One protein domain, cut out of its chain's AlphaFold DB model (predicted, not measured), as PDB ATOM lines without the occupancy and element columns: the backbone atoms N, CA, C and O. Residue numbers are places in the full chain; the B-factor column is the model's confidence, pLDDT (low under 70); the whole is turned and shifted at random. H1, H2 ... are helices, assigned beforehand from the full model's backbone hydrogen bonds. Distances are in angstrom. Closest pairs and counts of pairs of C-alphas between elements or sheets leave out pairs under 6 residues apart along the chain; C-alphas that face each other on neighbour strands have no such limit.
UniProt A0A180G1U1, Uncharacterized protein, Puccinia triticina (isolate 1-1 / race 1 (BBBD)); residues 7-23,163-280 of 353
ATOM      1  N   LYS A   7      10.051  11.646  32.458       69.06
ATOM      2  CA  LYS A   7      11.127  12.580  32.084       69.06
ATOM      3  C   LYS A   7      10.800  14.041  32.411       69.06
ATOM      4  O   LYS A   7      11.699  14.797  32.774       69.06
ATOM      5  N   VAL A   8       9.516  14.423  32.392       76.75
ATOM      6  CA  VAL A   8       9.067  15.765  32.808       76.75
ATOM      7  C   VAL A   8       9.380  16.016  34.281       76.75
ATOM      8  O   VAL A   8       9.649  17.152  34.651       76.75
ATOM      9  N   LYS A   9       9.388  14.982  35.136       72.88
ATOM     10  CA  LYS A   9       9.736  15.155  36.551       72.88
ATOM     11  C   LYS A   9      11.161  15.692  36.700       72.88
ATOM     12  O   LYS A   9      11.332  16.701  37.363       72.88
ATOM     13  N   ALA A  10      12.145  15.075  36.046       68.62
ATOM     14  CA  ALA A  10      13.538  15.522  36.120       68.62
ATOM     15  C   ALA A  10      13.718  16.948  35.575       68.62
ATOM     16  O   ALA A  10      14.453  17.742  36.154       68.62
ATOM     17  N   TRP A  11      13.005  17.289  34.499       70.44
ATOM     18  CA  TRP A  11      13.021  18.630  33.916       70.44
ATOM     19  C   TRP A  11      12.375  19.691  34.830       70.44
ATOM     20  O   TRP A  11      12.960  20.746  35.060       70.44
ATOM     21  N   LEU A  12      11.207  19.408  35.424       71.31
ATOM     22  CA  LEU A  12      10.546  20.308  36.386       71.31
ATOM     23  C   LEU A  12      11.330  20.437  37.696       71.31
ATOM     24  O   LEU A  12      11.434  21.526  38.257       71.31
ATOM     25  N   ASP A  13      11.874  19.329  38.192       69.81
ATOM     26  CA  ASP A  13      12.701  19.307  39.394       69.81
ATOM     27  C   ASP A  13      14.004  20.101  39.155       69.81
ATOM     28  O   ASP A  13      14.490  20.758  40.070       69.81
ATOM     29  N   TRP A  14      14.528  20.133  37.918       67.81
ATOM     30  CA  TRP A  14      15.648  20.996  37.519       67.81
ATOM     31  C   TRP A  14      15.281  22.488  37.524       67.81
ATOM     32  O   TRP A  14      15.993  23.283  38.139       67.81
ATOM     33  N   TRP A  15      14.145  22.871  36.929       66.81
ATOM     34  CA  TRP A  15      13.665  24.265  36.936       66.81
ATOM     35  C   TRP A  15      13.326  24.804  38.332       66.81
ATOM     36  O   TRP A  15      13.398  26.009  38.561       66.81
ATOM     37  N   THR A  16      12.969  23.923  39.267       63.00
ATOM     38  CA  THR A  16      12.629  24.281  40.654       63.00
ATOM     39  C   THR A  16      13.828  24.218  41.608       63.00
ATOM     40  O   THR A  16      13.679  24.449  42.807       63.00
ATOM     41  N   MET A  17      15.043  23.938  41.116       67.12
ATOM     42  CA  MET A  17      16.251  24.068  41.936       67.12
ATOM     43  C   MET A  17      16.519  25.548  42.224       67.12
ATOM     44  O   MET A  17      16.557  26.345  41.297       67.12
ATOM     45  N   ALA A  18      16.774  25.908  43.487       51.53
ATOM     46  CA  ALA A  18      16.857  27.302  43.959       51.53
ATOM     47  C   ALA A  18      17.745  28.237  43.109       51.53
ATOM     48  O   ALA A  18      17.418  29.408  42.922       51.53
ATOM     49  N   ASP A  19      18.854  27.721  42.571       55.53
ATOM     50  CA  ASP A  19      19.773  28.492  41.728       55.53
ATOM     51  C   ASP A  19      19.164  28.811  40.338       55.53
ATOM     52  O   ASP A  19      19.425  29.879  39.789       55.53
ATOM     53  N   VAL A  20      18.300  27.939  39.802       59.41
ATOM     54  CA  VAL A  20      17.573  28.104  38.525       59.41
ATOM     55  C   VAL A  20      16.231  28.821  38.736       59.41
ATOM     56  O   VAL A  20      15.890  29.725  37.979       59.41
ATOM     57  N   GLU A  21      15.504  28.498  39.808       61.44
ATOM     58  CA  GLU A  21      14.231  29.129  40.194       61.44
ATOM     59  C   GLU A  21      14.388  30.652  40.355       61.44
ATOM     60  O   GLU A  21      13.527  31.424  39.926       61.44
ATOM     61  N   SER A  22      15.532  31.098  40.892       58.50
ATOM     62  CA  SER A  22      15.874  32.519  41.039       58.50
ATOM     63  C   SER A  22      15.889  33.307  39.723       58.50
ATOM     64  O   SER A  22      15.762  34.529  39.728       58.50
ATOM     65  N   MET A  23      15.998  32.634  38.576       60.78
ATOM     66  CA  MET A  23      15.927  33.282  37.268       60.78
ATOM     67  C   MET A  23      14.500  33.692  36.902       60.78
ATOM     68  O   MET A  23      14.286  34.789  36.375       60.78
ATOM     69  N   SER A 163      20.783  19.254  30.031       81.38
ATOM     70  CA  SER A 163      20.246  20.137  28.985       81.38
ATOM     71  C   SER A 163      21.276  20.392  27.873       81.38
ATOM     72  O   SER A 163      22.472  20.126  28.035       81.38
ATOM     73  N   TYR A 164      20.816  20.894  26.726       86.88
ATOM     74  CA  TYR A 164      21.682  21.340  25.636       86.88
ATOM     75  C   TYR A 164      22.489  22.572  26.062       86.88
ATOM     76  O   TYR A 164      21.937  23.603  26.444       86.88
ATOM     77  N   ALA A 165      23.813  22.459  25.982       78.00
ATOM     78  CA  ALA A 165      24.724  23.527  26.370       78.00
ATOM     79  C   ALA A 165      24.772  24.640  25.319       78.00
ATOM     80  O   ALA A 165      24.720  24.378  24.115       78.00
ATOM     81  N   ALA A 166      24.959  25.876  25.776       74.56
ATOM     82  CA  ALA A 166      25.243  26.985  24.881       74.56
ATOM     83  C   ALA A 166      26.630  26.813  24.253       74.56
ATOM     84  O   ALA A 166      27.612  26.506  24.930       74.56
ATOM     85  N   SER A 167      26.724  27.052  22.950       79.69
ATOM     86  CA  SER A 167      28.017  27.073  22.283       79.69
ATOM     87  C   SER A 167      28.776  28.368  22.587       79.69
ATOM     88  O   SER A 167      28.188  29.444  22.736       79.69
ATOM     89  N   LYS A 168      30.106  28.260  22.657       81.31
ATOM     90  CA  LYS A 168      31.013  29.417  22.712       81.31
ATOM     91  C   LYS A 168      31.294  29.997  21.330       81.31
ATOM     92  O   LYS A 168      31.740  31.137  21.240       81.31
ATOM     93  N   ASP A 169      31.045  29.222  20.283       85.12
ATOM     94  CA  ASP A 169      31.232  29.653  18.909       85.12
ATOM     95  C   ASP A 169      30.149  30.667  18.510       85.12
ATOM     96  O   ASP A 169      28.959  30.470  18.757       85.12
ATOM     97  N   SER A 170      30.589  31.762  17.892       85.19
ATOM     98  CA  SER A 170      29.757  32.872  17.427       85.19
ATOM     99  C   SER A 170      28.581  32.429  16.551       85.19
ATOM    100  O   SER A 170      27.479  32.947  16.731       85.19
ATOM    101  N   LEU A 171      28.772  31.422  15.693       85.50
ATOM    102  CA  LEU A 171      27.753  30.942  14.752       85.50
ATOM    103  C   LEU A 171      26.673  30.079  15.416       85.50
ATOM    104  O   LEU A 171      25.594  29.878  14.863       85.50
ATOM    105  N   THR A 172      26.928  29.582  16.622       82.94
ATOM    106  CA  THR A 172      26.032  28.667  17.348       82.94
ATOM    107  C   THR A 172      25.612  29.226  18.717       82.94
ATOM    108  O   THR A 172      24.859  28.606  19.467       82.94
ATOM    109  N   ARG A 173      26.040  30.453  19.047       81.06
ATOM    110  CA  ARG A 173      25.870  31.092  20.365       81.06
ATOM    111  C   ARG A 173      24.428  31.460  20.733       81.06
ATOM    112  O   ARG A 173      24.115  31.565  21.923       81.06
ATOM    113  N   ASN A 174      23.571  31.702  19.742       87.19
ATOM    114  CA  ASN A 174      22.209  32.230  19.923       87.19
ATOM    115  C   ASN A 174      21.113  31.187  19.625       87.19
ATOM    116  O   ASN A 174      19.994  31.520  19.252       87.19
ATOM    117  N   GLN A 175      21.416  29.907  19.863       88.62
ATOM    118  CA  GLN A 175      20.516  28.770  19.634       88.62
ATOM    119  C   GLN A 175      19.688  28.368  20.872       88.62
ATOM    120  O   GLN A 175      19.293  27.214  21.023       88.62
ATOM    121  N   CYS A 176      19.403  29.300  21.788       89.12
ATOM    122  CA  CYS A 176      18.597  28.991  22.977       89.12
ATOM    123  C   CYS A 176      17.162  28.560  22.630       89.12
ATOM    124  O   CYS A 176      16.587  27.747  23.345       89.12
ATOM    125  N   TRP A 177      16.615  29.057  21.516       93.38
ATOM    126  CA  TRP A 177      15.331  28.624  20.959       93.38
ATOM    127  C   TRP A 177      15.342  27.129  20.603       93.38
ATOM    128  O   TRP A 177      14.399  26.411  20.920       93.38
ATOM    129  N   LEU A 178      16.444  26.637  20.026       94.56
ATOM    130  CA  LEU A 178      16.610  25.231  19.672       94.56
ATOM    131  C   LEU A 178      16.755  24.382  20.932       94.56
ATOM    132  O   LEU A 178      16.062  23.383  21.080       94.56
ATOM    133  N   ALA A 179      17.608  24.798  21.870       92.06
ATOM    134  CA  ALA A 179      17.774  24.103  23.145       92.06
ATOM    135  C   ALA A 179      16.433  23.949  23.888       92.06
ATOM    136  O   ALA A 179      16.086  22.845  24.308       92.06
ATOM    137  N   ALA A 180      15.647  25.030  23.975       90.94
ATOM    138  CA  ALA A 180      14.331  25.023  24.608       90.94
ATOM    139  C   ALA A 180      13.343  24.084  23.898       90.94
ATOM    140  O   ALA A 180      12.666  23.297  24.566       90.94
ATOM    141  N   ALA A 181      13.288  24.117  22.563       94.44
ATOM    142  CA  ALA A 181      12.456  23.210  21.775       94.44
ATOM    143  C   ALA A 181      12.840  21.741  22.006       94.44
ATOM    144  O   ALA A 181      11.987  20.907  22.309       94.44
ATOM    145  N   LEU A 182      14.135  21.424  21.921       95.12
ATOM    146  CA  LEU A 182      14.627  20.057  22.068       95.12
ATOM    147  C   LEU A 182      14.418  19.511  23.477       95.12
ATOM    148  O   LEU A 182      14.037  18.351  23.610       95.12
ATOM    149  N   ASP A 183      14.636  20.307  24.522       91.12
ATOM    150  CA  ASP A 183      14.369  19.867  25.894       91.12
ATOM    151  C   ASP A 183      12.869  19.670  26.143       91.12
ATOM    152  O   ASP A 183      12.480  18.677  26.762       91.12
ATOM    153  N   SER A 184      12.020  20.549  25.599       91.38
ATOM    154  CA  SER A 184      10.559  20.428  25.701       91.38
ATOM    155  C   SER A 184      10.046  19.159  25.013       91.38
ATOM    156  O   SER A 184       9.284  18.391  25.602       91.38
ATOM    157  N   LEU A 185      10.512  18.892  23.791       92.50
ATOM    158  CA  LEU A 185      10.164  17.684  23.039       92.50
ATOM    159  C   LEU A 185      10.742  16.423  23.692       92.50
ATOM    160  O   LEU A 185      10.071  15.394  23.758       92.50
ATOM    161  N   TYR A 186      11.965  16.489  24.221       92.00
ATOM    162  CA  TYR A 186      12.582  15.346  24.886       92.00
ATOM    163  C   TYR A 186      11.858  14.974  26.185       92.00
ATOM    164  O   TYR A 186      11.753  13.793  26.524       92.00
ATOM    165  N   ALA A 187      11.300  15.956  26.896       87.56
ATOM    166  CA  ALA A 187      10.533  15.715  28.113       87.56
ATOM    167  C   ALA A 187       9.277  14.855  27.864       87.56
ATOM    168  O   ALA A 187       8.894  14.065  28.730       87.56
ATOM    169  N   ILE A 188       8.669  14.959  26.676       88.44
ATOM    170  CA  ILE A 188       7.508  14.155  26.257       88.44
ATOM    171  C   ILE A 188       7.883  12.941  25.386       88.44
ATOM    172  O   ILE A 188       7.010  12.147  25.021       88.44
ATOM    173  N   TYR A 189       9.169  12.767  25.069       89.50
ATOM    174  CA  TYR A 189       9.662  11.638  24.286       89.50
ATOM    175  C   TYR A 189       9.479  10.317  25.045       89.50
ATOM    176  O   TYR A 189       9.964  10.146  26.170       89.50
ATOM    177  N   SER A 190       8.792   9.366  24.414       86.06
ATOM    178  CA  SER A 190       8.438   8.070  24.999       86.06
ATOM    179  C   SER A 190       8.437   6.962  23.937       86.06
ATOM    180  O   SER A 190       8.436   7.272  22.745       86.06
ATOM    181  N   PRO A 191       8.377   5.674  24.332       84.50
ATOM    182  CA  PRO A 191       8.289   4.563  23.381       84.50
ATOM    183  C   PRO A 191       7.095   4.637  22.419       84.50
ATOM    184  O   PRO A 191       7.137   4.006  21.370       84.50
ATOM    185  N   LEU A 192       6.062   5.436  22.717       84.25
ATOM    186  CA  LEU A 192       4.947   5.686  21.791       84.25
ATOM    187  C   LEU A 192       5.421   6.273  20.456       84.25
ATOM    188  O   LEU A 192       4.808   6.043  19.421       84.25
ATOM    189  N   TRP A 193       6.547   6.987  20.465       86.25
ATOM    190  CA  TRP A 193       7.140   7.543  19.256       86.25
ATOM    191  C   TRP A 193       7.754   6.465  18.347       86.25
ATOM    192  O   TRP A 193       8.018   6.740  17.183       86.25
ATOM    193  N   LEU A 194       7.992   5.255  18.870       78.50
ATOM    194  CA  LEU A 194       8.575   4.113  18.157       78.50
ATOM    195  C   LEU A 194       7.502   3.180  17.552       78.50
ATOM    196  O   LEU A 194       7.853   2.201  16.903       78.50
ATOM    197  N   GLN A 195       6.208   3.428  17.802       73.19
ATOM    198  CA  GLN A 195       5.133   2.471  17.499       73.19
ATOM    199  C   GLN A 195       4.798   2.322  16.012       73.19
ATOM    200  O   GLN A 195       4.139   1.353  15.641       73.19
ATOM    201  N   SER A 196       5.218   3.252  15.154       67.50
ATOM    202  CA  SER A 196       4.948   3.175  13.715       67.50
ATOM    203  C   SER A 196       6.251   3.206  12.915       67.50
ATOM    204  O   SER A 196       7.154   3.970  13.269       67.50
ATOM    205  N   PRO A 197       6.366   2.399  11.840       56.75
ATOM    206  CA  PRO A 197       7.547   2.385  10.985       56.75
ATOM    207  C   PRO A 197       7.856   3.787  10.438       56.75
ATOM    208  O   PRO A 197       6.962   4.596  10.178       56.75
ATOM    209  N   GLY A 198       9.154   4.085  10.352       58.69
ATOM    210  CA  GLY A 198       9.677   5.433  10.148       58.69
ATOM    211  C   GLY A 198       9.296   6.060   8.806       58.69
ATOM    212  O   GLY A 198       9.265   5.395   7.775       58.69
ATOM    213  N   GLY A 199       9.045   7.373   8.835       61.50
ATOM    214  CA  GLY A 199       8.930   8.204   7.635       61.50
ATOM    215  C   GLY A 199      10.276   8.402   6.922       61.50
ATOM    216  O   GLY A 199      11.280   7.800   7.293       61.50
ATOM    217  N   LYS A 200      10.324   9.286   5.915       68.81
ATOM    218  CA  LYS A 200      11.533   9.566   5.123       68.81
ATOM    219  C   LYS A 200      12.740   9.850   6.027       68.81
ATOM    220  O   LYS A 200      12.707  10.788   6.829       68.81
ATOM    221  N   ASN A 201      13.823   9.095   5.826       69.19
ATOM    222  CA  ASN A 201      15.068   9.191   6.604       69.19
ATOM    223  C   ASN A 201      15.757  10.567   6.510       69.19
ATOM    224  O   ASN A 201      16.626  10.891   7.313       69.19
ATOM    225  N   THR A 202      15.369  11.388   5.536       74.69
ATOM    226  CA  THR A 202      15.886  12.747   5.324       74.69
ATOM    227  C   THR A 202      15.047  13.836   5.993       74.69
ATOM    228  O   THR A 202      15.421  15.004   5.941       74.69
ATOM    229  N   SER A 203      13.915  13.491   6.616       86.00
ATOM    230  CA  SER A 203      13.040  14.479   7.254       86.00
ATOM    231  C   SER A 203      13.648  15.072   8.532       86.00
ATOM    232  O   SER A 203      14.444  14.435   9.238       86.00
ATOM    233  N   LEU A 204      13.235  16.300   8.860       91.19
ATOM    234  CA  LEU A 204      13.655  16.986  10.084       91.19
ATOM    235  C   LEU A 204      13.212  16.197  11.327       91.19
ATOM    236  O   LEU A 204      14.005  15.995  12.249       91.19
ATOM    237  N   PHE A 205      11.989  15.658  11.311       91.19
ATOM    238  CA  PHE A 205      11.484  14.793  12.376       91.19
ATOM    239  C   PHE A 205      12.293  13.501  12.527       91.19
ATOM    240  O   PHE A 205      12.608  13.104  13.647       91.19
ATOM    241  N   HIS A 206      12.699  12.854  11.427       89.00
ATOM    242  CA  HIS A 206      13.559  11.669  11.514       89.00
ATOM    243  C   HIS A 206      14.910  11.997  12.166       89.00
ATOM    244  O   HIS A 206      15.408  11.237  12.998       89.00
ATOM    245  N   THR A 207      15.483  13.162  11.850       92.19
ATOM    246  CA  THR A 207      16.726  13.631  12.479       92.19
ATOM    247  C   THR A 207      16.555  13.825  13.989       92.19
ATOM    248  O   THR A 207      17.412  13.390  14.763       92.19
ATOM    249  N   LEU A 208      15.430  14.407  14.419       93.62
ATOM    250  CA  LEU A 208      15.088  14.575  15.836       93.62
ATOM    251  C   LEU A 208      14.958  13.227  16.538       93.62
ATOM    252  O   LEU A 208      15.552  12.996  17.588       93.62
ATOM    253  N   PHE A 209      14.194  12.334  15.926       90.31
ATOM    254  CA  PHE A 209      13.919  11.007  16.439       90.31
ATOM    255  C   PHE A 209      15.197  10.172  16.601       90.31
ATOM    256  O   PHE A 209      15.431   9.578  17.658       90.31
ATOM    257  N   SER A 210      16.073  10.182  15.593       90.31
ATOM    258  CA  SER A 210      17.380   9.516  15.631       90.31
ATOM    259  C   SER A 210      18.262  10.066  16.756       90.31
ATOM    260  O   SER A 210      18.891   9.306  17.504       90.31
ATOM    261  N   HIS A 211      18.260  11.389  16.937       93.69
ATOM    262  CA  HIS A 211      18.975  12.043  18.027       93.69
ATOM    263  C   HIS A 211      18.423  11.650  19.406       93.69
ATOM    264  O   HIS A 211      19.183  11.251  20.288       93.69
ATOM    265  N   PHE A 212      17.103  11.680  19.598       93.12
ATOM    266  CA  PHE A 212      16.469  11.310  20.870       93.12
ATOM    267  C   PHE A 212      16.648   9.836  21.224       93.12
ATOM    268  O   PHE A 212      16.844   9.501  22.399       93.12
ATOM    269  N   THR A 213      16.642   8.963  20.219       90.06
ATOM    270  CA  THR A 213      16.983   7.549  20.380       90.06
ATOM    271  C   THR A 213      18.430   7.411  20.839       90.06
ATOM    272  O   THR A 213      18.674   6.829  21.892       90.06
ATOM    273  N   SER A 214      19.373   8.060  20.145       89.56
ATOM    274  CA  SER A 214      20.800   8.052  20.506       89.56
ATOM    275  C   SER A 214      21.050   8.561  21.928       89.56
ATOM    276  O   SER A 214      21.826   7.969  22.679       89.56
ATOM    277  N   ARG A 215      20.366   9.644  22.319       89.25
ATOM    278  CA  ARG A 215      20.414  10.196  23.677       89.25
ATOM    279  C   ARG A 215      19.921   9.181  24.706       89.25
ATOM    280  O   ARG A 215      20.613   8.924  25.682       89.25
ATOM    281  N   THR A 216      18.761   8.572  24.467       87.44
ATOM    282  CA  THR A 216      18.165   7.597  25.393       87.44
ATOM    283  C   THR A 216      19.035   6.343  25.526       87.44
ATOM    284  O   THR A 216      19.265   5.875  26.635       87.44
ATOM    285  N   THR A 217      19.591   5.832  24.426       86.31
ATOM    286  CA  THR A 217      20.535   4.705  24.446       86.31
ATOM    287  C   THR A 217      21.781   5.027  25.273       86.31
ATOM    288  O   THR A 217      22.236   4.194  26.052       86.31
ATOM    289  N   ASN A 218      22.325   6.239  25.152       85.06
ATOM    290  CA  ASN A 218      23.483   6.662  25.938       85.06
ATOM    291  C   ASN A 218      23.172   6.777  27.438       85.06
ATOM    292  O   ASN A 218      23.977   6.326  28.252       85.06
ATOM    293  N   GLU A 219      22.000   7.319  27.783       82.12
ATOM    294  CA  GLU A 219      21.509   7.388  29.164       82.12
ATOM    295  C   GLU A 219      21.344   5.982  29.776       82.12
ATOM    296  O   GLU A 219      21.706   5.778  30.933       82.12
ATOM    297  N   LEU A 220      20.882   4.996  28.994       81.94
ATOM    298  CA  LEU A 220      20.733   3.601  29.436       81.94
ATOM    299  C   LEU A 220      22.075   2.873  29.617       81.94
ATOM    300  O   LEU A 220      22.254   2.158  30.598       81.94
ATOM    301  N   ILE A 221      23.021   3.062  28.691       81.44
ATOM    302  CA  ILE A 221      24.338   2.390  28.701       81.44
ATOM    303  C   ILE A 221      25.339   3.113  29.633       81.44
ATOM    304  O   ILE A 221      26.466   2.662  29.816       81.44
ATOM    305  N   GLN A 222      24.939   4.230  30.257       68.56
ATOM    306  CA  GLN A 222      25.757   5.027  31.188       68.56
ATOM    307  C   GLN A 222      27.085   5.514  30.581       68.56
ATOM    308  O   GLN A 222      28.110   5.647  31.254       68.56
ATOM    309  N   ASN A 223      27.085   5.784  29.277       64.81
ATOM    310  CA  ASN A 223      28.291   6.170  28.561       64.81
ATOM    311  C   ASN A 223      28.602   7.665  28.794       64.81
ATOM    312  O   ASN A 223      27.753   8.528  28.584       64.81
ATOM    313  N   LYS A 224      29.846   7.989  29.176       67.12
ATOM    314  CA  LYS A 224      30.311   9.335  29.588       67.12
ATOM    315  C   LYS A 224      30.194  10.431  28.510       67.12
ATOM    316  O   LYS A 224      30.397  11.606  28.802       67.12
ATOM    317  N   ASN A 225      29.840  10.076  27.275       77.94
ATOM    318  CA  ASN A 225      29.833  10.972  26.116       77.94
ATOM    319  C   ASN A 225      28.496  11.693  25.840       77.94
ATOM    320  O   ASN A 225      28.293  12.204  24.741       77.94
ATOM    321  N   LEU A 226      27.579  11.797  26.808       82.38
ATOM    322  CA  LEU A 226      26.280  12.460  26.599       82.38
ATOM    323  C   LEU A 226      26.414  13.894  26.054       82.38
ATOM    324  O   LEU A 226      25.683  14.283  25.146       82.38
ATOM    325  N   LYS A 227      27.394  14.664  26.542       82.38
ATOM    326  CA  LYS A 227      27.641  16.039  26.080       82.38
ATOM    327  C   LYS A 227      27.899  16.106  24.572       82.38
ATOM    328  O   LYS A 227      27.318  16.949  23.898       82.38
ATOM    329  N   SER A 228      28.726  15.207  24.034       85.44
ATOM    330  CA  SER A 228      29.027  15.202  22.598       85.44
ATOM    331  C   SER A 228      27.819  14.775  21.762       85.44
ATOM    332  O   SER A 228      27.617  15.316  20.678       85.44
ATOM    333  N   ILE A 229      26.969  13.881  22.280       89.88
ATOM    334  CA  ILE A 229      25.703  13.503  21.634       89.88
ATOM    335  C   ILE A 229      24.758  14.702  21.556       89.88
ATOM    336  O   ILE A 229      24.219  14.972  20.484       89.88
ATOM    337  N   LEU A 230      24.590  15.447  22.653       90.50
ATOM    338  CA  LEU A 230      23.744  16.644  22.685       90.50
ATOM    339  C   LEU A 230      24.241  17.711  21.704       90.50
ATOM    340  O   LEU A 230      23.447  18.235  20.922       90.50
ATOM    341  N   THR A 231      25.546  17.996  21.691       89.75
ATOM    342  CA  THR A 231      26.137  18.979  20.769       89.75
ATOM    343  C   THR A 231      26.016  18.538  19.311       89.75
ATOM    344  O   THR A 231      25.554  19.302  18.471       89.75
ATOM    345  N   ARG A 232      26.363  17.288  18.987       91.31
ATOM    346  CA  ARG A 232      26.274  16.786  17.608       91.31
ATOM    347  C   ARG A 232      24.831  16.756  17.106       91.31
ATOM    348  O   ARG A 232      24.578  17.119  15.962       91.31
ATOM    349  N   GLY A 233      23.898  16.329  17.952       92.50
ATOM    350  CA  GLY A 233      22.481  16.261  17.610       92.50
ATOM    351  C   GLY A 233      21.850  17.629  17.387       92.50
ATOM    352  O   GLY A 233      21.182  17.826  16.376       92.50
ATOM    353  N   SER A 234      22.106  18.585  18.287       93.25
ATOM    354  CA  SER A 234      21.624  19.966  18.130       93.25
ATOM    355  C   SER A 234      22.197  20.632  16.879       93.25
ATOM    356  O   SER A 234      21.426  21.176  16.096       93.25
ATOM    357  N   ASN A 235      23.499  20.491  16.607       92.88
ATOM    358  CA  ASN A 235      24.102  21.016  15.378       92.88
ATOM    359  C   ASN A 235      23.474  20.398  14.120       92.88
ATOM    360  O   ASN A 235      23.131  21.113  13.185       92.88
ATOM    361  N   LYS A 236      23.264  19.074  14.103       94.31
ATOM    362  CA  LYS A 236      22.629  18.395  12.964       94.31
ATOM    363  C   LYS A 236      21.195  18.886  12.730       94.31
ATOM    364  O   LYS A 236      20.791  19.060  11.585       94.31
ATOM    365  N   LEU A 237      20.437  19.112  13.802       95.19
ATOM    366  CA  LEU A 237      19.069  19.631  13.730       95.19
ATOM    367  C   LEU A 237      19.021  21.086  13.271       95.19
ATOM    368  O   LEU A 237      18.160  21.432  12.468       95.19
ATOM    369  N   PHE A 238      19.957  21.912  13.737       94.75
ATOM    370  CA  PHE A 238      20.100  23.286  13.273       94.75
ATOM    371  C   PHE A 238      20.366  23.341  11.765       94.75
ATOM    372  O   PHE A 238      19.648  24.026  11.042       94.75
ATOM    373  N   GLU A 239      21.337  22.569  11.273       94.31
ATOM    374  CA  GLU A 239      21.672  22.529   9.844       94.31
ATOM    375  C   GLU A 239      20.513  21.994   8.991       94.31
ATOM    376  O   GLU A 239      20.223  22.542   7.928       94.31
ATOM    377  N   ALA A 240      19.797  20.972   9.473       93.62
ATOM    378  CA  ALA A 240      18.612  20.454   8.794       93.62
ATOM    379  C   ALA A 240      17.483  21.499   8.718       93.62
ATOM    380  O   ALA A 240      16.860  21.649   7.668       93.62
ATOM    381  N   ALA A 241      17.242  22.254   9.794       94.12
ATOM    382  CA  ALA A 241      16.248  23.326   9.804       94.12
ATOM    383  C   ALA A 241      16.651  24.491   8.890       94.12
ATOM    384  O   ALA A 241      15.827  24.968   8.112       94.12
ATOM    385  N   ARG A 242      17.926  24.900   8.921       94.50
ATOM    386  CA  ARG A 242      18.469  25.938   8.035       94.50
ATOM    387  C   ARG A 242      18.376  25.549   6.566       94.50
ATOM    388  O   ARG A 242      18.053  26.393   5.746       94.50
ATOM    389  N   SER A 243      18.636  24.288   6.231       93.75
ATOM    390  CA  SER A 243      18.499  23.793   4.856       93.75
ATOM    391  C   SER A 243      17.068  23.952   4.323       93.75
ATOM    392  O   SER A 243      16.874  24.290   3.160       93.75
ATOM    393  N   LEU A 244      16.061  23.760   5.183       92.50
ATOM    394  CA  LEU A 244      14.649  23.913   4.820       92.50
ATOM    395  C   LEU A 244      14.191  25.378   4.793       92.50
ATOM    396  O   LEU A 244      13.392  25.754   3.940       92.50
ATOM    397  N   HIS A 245      14.676  26.192   5.731       94.38
ATOM    398  CA  HIS A 245      14.276  27.590   5.896       94.38
ATOM    399  C   HIS A 245      15.501  28.471   6.200       94.38
ATOM    400  O   HIS A 245      15.713  28.855   7.357       94.38
ATOM    401  N   PRO A 246      16.324  28.789   5.184       94.94
ATOM    402  CA  PRO A 246      17.585  29.507   5.384       94.94
ATOM    403  C   PRO A 246      17.381  30.913   5.956       94.94
ATOM    404  O   PRO A 246      18.141  31.328   6.829       94.94
ATOM    405  N   ASP A 247      16.309  31.594   5.547       95.56
ATOM    406  CA  ASP A 247      15.991  32.955   5.999       95.56
ATOM    407  C   ASP A 247      15.503  32.999   7.455       95.56
ATOM    408  O   ASP A 247      15.651  34.008   8.141       95.56
ATOM    409  N   SER A 248      14.948  31.891   7.955       94.62
ATOM    410  CA  SER A 248      14.415  31.800   9.319       94.62
ATOM    411  C   SER A 248      15.458  31.346  10.343       94.62
ATOM    412  O   SER A 248      15.315  31.644  11.529       94.62
ATOM    413  N   PHE A 249      16.494  30.612   9.921       95.00
ATOM    414  CA  PHE A 249      17.485  29.992  10.814       95.00
ATOM    415  C   PHE A 249      18.917  30.413  10.473       95.00
ATOM    416  O   PHE A 249      19.765  29.610  10.081       95.00
ATOM    417  N   ILE A 250      19.199  31.697  10.668       94.12
ATOM    418  CA  ILE A 250      20.498  32.291  10.349       94.12
ATOM    419  C   ILE A 250      21.537  31.928  11.433       94.12
ATOM    420  O   ILE A 250      21.272  32.114  12.628       94.12
ATOM    421  N   PRO A 251      22.743  31.449  11.064       93.75
ATOM    422  CA  PRO A 251      23.829  31.205  12.012       93.75
ATOM    423  C   PRO A 251      24.146  32.433  12.869       93.75
ATOM    424  O   PRO A 251      24.185  33.564  12.393       93.75
ATOM    425  N   GLY A 252      24.353  32.208  14.162       88.94
ATOM    426  CA  GLY A 252      24.660  33.253  15.135       88.94
ATOM    427  C   GLY A 252      23.479  34.157  15.490       88.94
ATOM    428  O   GLY A 252      23.617  34.976  16.394       88.94
ATOM    429  N   SER A 253      22.313  33.992  14.866       90.62
ATOM    430  CA  SER A 253      21.120  34.797  15.140       90.62
ATOM    431  C   SER A 253      20.121  34.058  16.028       90.62
ATOM    432  O   SER A 253      20.136  32.829  16.143       90.62
ATOM    433  N   PHE A 254      19.254  34.821  16.693       92.62
ATOM    434  CA  PHE A 254      18.069  34.251  17.329       92.62
ATOM    435  C   PHE A 254      17.052  33.847  16.259       92.62
ATOM    436  O   PHE A 254      16.977  34.478  15.208       92.62
ATOM    437  N   ALA A 255      16.261  32.820  16.551       93.88
ATOM    438  CA  ALA A 255      15.150  32.394  15.713       93.88
ATOM    439  C   ALA A 255      13.923  32.067  16.571       93.88
ATOM    440  O   ALA A 255      13.995  31.967  17.800       93.88
ATOM    441  N   LEU A 256      12.794  31.905  15.893       94.00
ATOM    442  CA  LEU A 256      11.501  31.618  16.492       94.00
ATOM    443  C   LEU A 256      11.398  30.140  16.901       94.00
ATOM    444  O   LEU A 256      11.457  29.230  16.070       94.00
ATOM    445  N   CYS A 257      11.264  29.901  18.209       94.12
ATOM    446  CA  CYS A 257      11.145  28.557  18.783       94.12
ATOM    447  C   CYS A 257       9.835  27.871  18.375       94.12
ATOM    448  O   CYS A 257       9.823  26.677  18.091       94.12
ATOM    449  N   ASP A 258       8.738  28.622  18.368       92.44
ATOM    450  CA  ASP A 258       7.414  28.174  17.944       92.44
ATOM    451  C   ASP A 258       7.415  27.771  16.469       92.44
ATOM    452  O   ASP A 258       6.966  26.676  16.145       92.44
ATOM    453  N   PHE A 259       8.025  28.576  15.595       94.06
ATOM    454  CA  PHE A 259       8.164  28.226  14.182       94.06
ATOM    455  C   PHE A 259       8.955  26.924  13.985       94.06
ATOM    456  O   PHE A 259       8.521  26.051  13.238       94.06
ATOM    457  N   PHE A 260      10.070  26.737  14.704       95.25
ATOM    458  CA  PHE A 260      10.817  25.473  14.673       95.25
ATOM    459  C   PHE A 260       9.967  24.272  15.126       95.25
ATOM    460  O   PHE A 260      10.010  23.208  14.507       95.25
ATOM    461  N   MET A 261       9.178  24.439  16.192       93.56
ATOM    462  CA  MET A 261       8.269  23.403  16.697       93.56
ATOM    463  C   MET A 261       7.144  23.084  15.700       93.56
ATOM    464  O   MET A 261       6.773  21.921  15.555       93.56
ATOM    465  N   GLU A 262       6.623  24.086  14.986       91.94
ATOM    466  CA  GLU A 262       5.616  23.894  13.938       91.94
ATOM    467  C   GLU A 262       6.177  23.048  12.788       91.94
ATOM    468  O   GLU A 262       5.592  22.020  12.446       91.94
ATOM    469  N   ILE A 263       7.342  23.404  12.236       92.44
ATOM    470  CA  ILE A 263       7.906  22.694  11.074       92.44
ATOM    471  C   ILE A 263       8.383  21.273  11.398       92.44
ATOM    472  O   ILE A 263       8.352  20.403  10.526       92.44
ATOM    473  N   ILE A 264       8.842  21.020  12.630       92.69
ATOM    474  CA  ILE A 264       9.371  19.705  13.022       92.69
ATOM    475  C   ILE A 264       8.265  18.703  13.344       92.69
ATOM    476  O   ILE A 264       8.491  17.498  13.243       92.69
ATOM    477  N   LEU A 265       7.081  19.190  13.726       91.44
ATOM    478  CA  LEU A 265       5.921  18.359  14.038       91.44
ATOM    479  C   LEU A 265       4.907  18.287  12.892       91.44
ATOM    480  O   LEU A 265       4.043  17.416  12.931       91.44
ATOM    481  N   ASP A 266       4.999  19.146  11.871       88.44
ATOM    482  CA  ASP A 266       4.040  19.173  10.763       88.44
ATOM    483  C   ASP A 266       4.027  17.845   9.968       88.44
ATOM    484  O   ASP A 266       5.032  17.486   9.340       88.44
ATOM    485  N   PRO A 267       2.892  17.112   9.936       85.75
ATOM    486  CA  PRO A 267       2.752  15.879   9.168       85.75
ATOM    487  C   PRO A 267       2.807  16.088   7.648       85.75
ATOM    488  O   PRO A 267       2.929  15.117   6.903       85.75
ATOM    489  N   LYS A 268       2.669  17.329   7.159       83.06
ATOM    490  CA  LYS A 268       2.786  17.641   5.726       83.06
ATOM    491  C   LYS A 268       4.237  17.614   5.263       83.06
ATOM    492  O   LYS A 268       4.525  17.132   4.171       83.06
ATOM    493  N   THR A 269       5.144  18.122   6.092       80.75
ATOM    494  CA  THR A 269       6.584  18.172   5.806       80.75
ATOM    495  C   THR A 269       7.306  16.910   6.287       80.75
ATOM    496  O   THR A 269       8.349  16.548   5.743       80.75
ATOM    497  N   ASN A 270       6.732  16.191   7.257       84.62
ATOM    498  CA  ASN A 270       7.304  14.984   7.843       84.62
ATOM    499  C   ASN A 270       6.354  13.789   7.687       84.62
ATOM    500  O   ASN A 270       5.257  13.764   8.233       84.62
ATOM    501  N   SER A 271       6.798  12.735   7.004       80.25
ATOM    502  CA  SER A 271       5.932  11.610   6.621       80.25
ATOM    503  C   SER A 271       5.710  10.555   7.718       80.25
ATOM    504  O   SER A 271       5.409   9.408   7.401       80.25
ATOM    505  N   SER A 272       5.944  10.875   8.993       83.69
ATOM    506  CA  SER A 272       5.777   9.906  10.084       83.69
ATOM    507  C   SER A 272       4.324   9.872  10.557       83.69
ATOM    508  O   SER A 272       3.791  10.888  11.001       83.69
ATOM    509  N   GLU A 273       3.694   8.695  10.539       83.56
ATOM    510  CA  GLU A 273       2.315   8.518  11.028       83.56
ATOM    511  C   GLU A 273       2.167   8.812  12.530       83.56
ATOM    512  O   GLU A 273       1.104   9.235  12.987       83.56
ATOM    513  N   VAL A 274       3.257   8.701  13.294       85.81
ATOM    514  CA  VAL A 274       3.308   9.071  14.717       85.81
ATOM    515  C   VAL A 274       2.899  10.530  14.930       85.81
ATOM    516  O   VAL A 274       2.220  10.835  15.908       85.81
ATOM    517  N   LEU A 275       3.243  11.430  14.004       87.00
ATOM    518  CA  LEU A 275       2.862  12.844  14.087       87.00
ATOM    519  C   LEU A 275       1.346  13.038  13.999       87.00
ATOM    520  O   LEU A 275       0.777  13.882  14.692       87.00
ATOM    521  N   LYS A 276       0.672  12.212  13.193       85.38
ATOM    522  CA  LYS A 276      -0.789  12.233  13.081       85.38
ATOM    523  C   LYS A 276      -1.473  11.666  14.320       85.38
ATOM    524  O   LYS A 276      -2.553  12.120  14.662       85.38
ATOM    525  N   SER A 277      -0.854  10.691  14.981       86.25
ATOM    526  CA  SER A 277      -1.419  10.049  16.170       86.25
ATOM    527  C   SER A 277      -1.187  10.860  17.452       86.25
ATOM    528  O   SER A 277      -2.107  11.059  18.238       86.25
ATOM    529  N   LEU A 278       0.036  11.360  17.662       86.19
ATOM    530  CA  LEU A 278       0.440  11.971  18.935       86.19
ATOM    531  C   LEU A 278       0.319  13.495  18.969       86.19
ATOM    532  O   LEU A 278       0.149  14.059  20.050       86.19
ATOM    533  N   PHE A 279       0.447  14.162  17.820       88.31
ATOM    534  CA  PHE A 279       0.582  15.622  17.753       88.31
ATOM    535  C   PHE A 279      -0.540  16.312  16.991       88.31
ATOM    536  O   PHE A 279      -0.574  17.537  16.949       88.31
ATOM    537  N   SER A 280      -1.465  15.558  16.399       88.00
ATOM    538  CA  SER A 280      -2.584  16.153  15.680       88.00
ATOM    539  C   SER A 280      -3.818  16.313  16.555       88.00
ATOM    540  O   SER A 280      -4.202  15.419  17.304       88.00
TER     541      SER A 280
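This is residues 7 to 23 and 163 to 280 of the 353 residues of an uncharacterized protein of Puccinia triticina (isolate 1-1 / race 1 (BBBD)) (UniProt A0A180G1U1). A helical hairpin of two long helices, H5 and H6, crosses over H3, the helix nearest the middle; H7 packs on the first part of H3 and H1 on its last residues. H2 lies beyond H1 and farthest from the middle, while the short H4 and H8 lie near each other, away from H2. The printed part has 135 residues with eight named helices, H1 to H8 in order along the chain, and no named strand: the class is all helix, with mostly crossed packing. It is compact, with a radius of gyration of the C-alphas of 15.1 A and a rounded outline spanning 41 by 35 by 27 A.

H1, residues 7 to 15, touches H3, residues 176 to 188, which touches H1 with residues 186 to 188 alone; the closest C-alphas, of Val 8 and Ala 187, are 4.9 A apart, and the two helices stand at a steep tilt of 43 degrees, opposite ways. H2, residues 18 to 23, is close to H1 but not clearly touching: C-alphas 15 and 21 are closest, at 5.9 A. H3 is the hub. With residues 177 to 181 alone it touches H7, residues 257 to 265; C-alphas 177 and 257 are closest, at 4.7 A, at a steep tilt of 47 degrees, the same way. H5, residues 204 to 221, and H6, residues 226 to 244, form a helical hairpin; they touch at a shallow tilt of 3 degrees, opposite ways, with C-alphas 211 and 233 closest at 5.5 A. H3 and H6 only just touch, with 3 pairs of C-alphas within 8 A, the closest being 178 and 234 at 7.4 A. H5 and H7 touch only at their ends, and only just, with 3 such pairs; C-alphas 205 and 264 are closest, at 5.4 A. H4, residues 191 to 194, is close to H8, residues 273 to 278, but not clearly touching: C-alphas 193 and 274 are closest, at 6.1 A. Every O i to N i+4 pair is within hydrogen-bond range in H1, H5, H6, H7 and H8, against 8 of 9 in H3 and 1 of 2 in H2; H4 is too short for such a pair.

H1 begins at C-alpha 7, (11.127, 12.580, 32.084). H3 measures 18.8 A, H5 26.0 A and H6 27.2 A from first to last C-alpha; H6 begins at C-alpha 226, (26.280, 12.460, 26.599). H1 measures 12.9 A, H2 9.0 A, H4 5.3 A, H7 12.4 A and H8 8.8 A. H8 ends at C-alpha 278, (0.440, 11.971, 18.935).

The C-alphas farthest apart, of Ser 22 and Pro 197, are 43.4 A apart. Residues 24 to 162 are not printed, and C-alphas 23 and 163 are 16.1 A apart across the cut. The link from H6 to H7 is long, with 12 residues. Residues 219 to 224 stand free, of which 219 to 221 belong to H5. Mean pLDDT of the printed part is 84.1; it is under 70 at residues 7, 10, 13 to 23, 196 to 201 and 222 to 224.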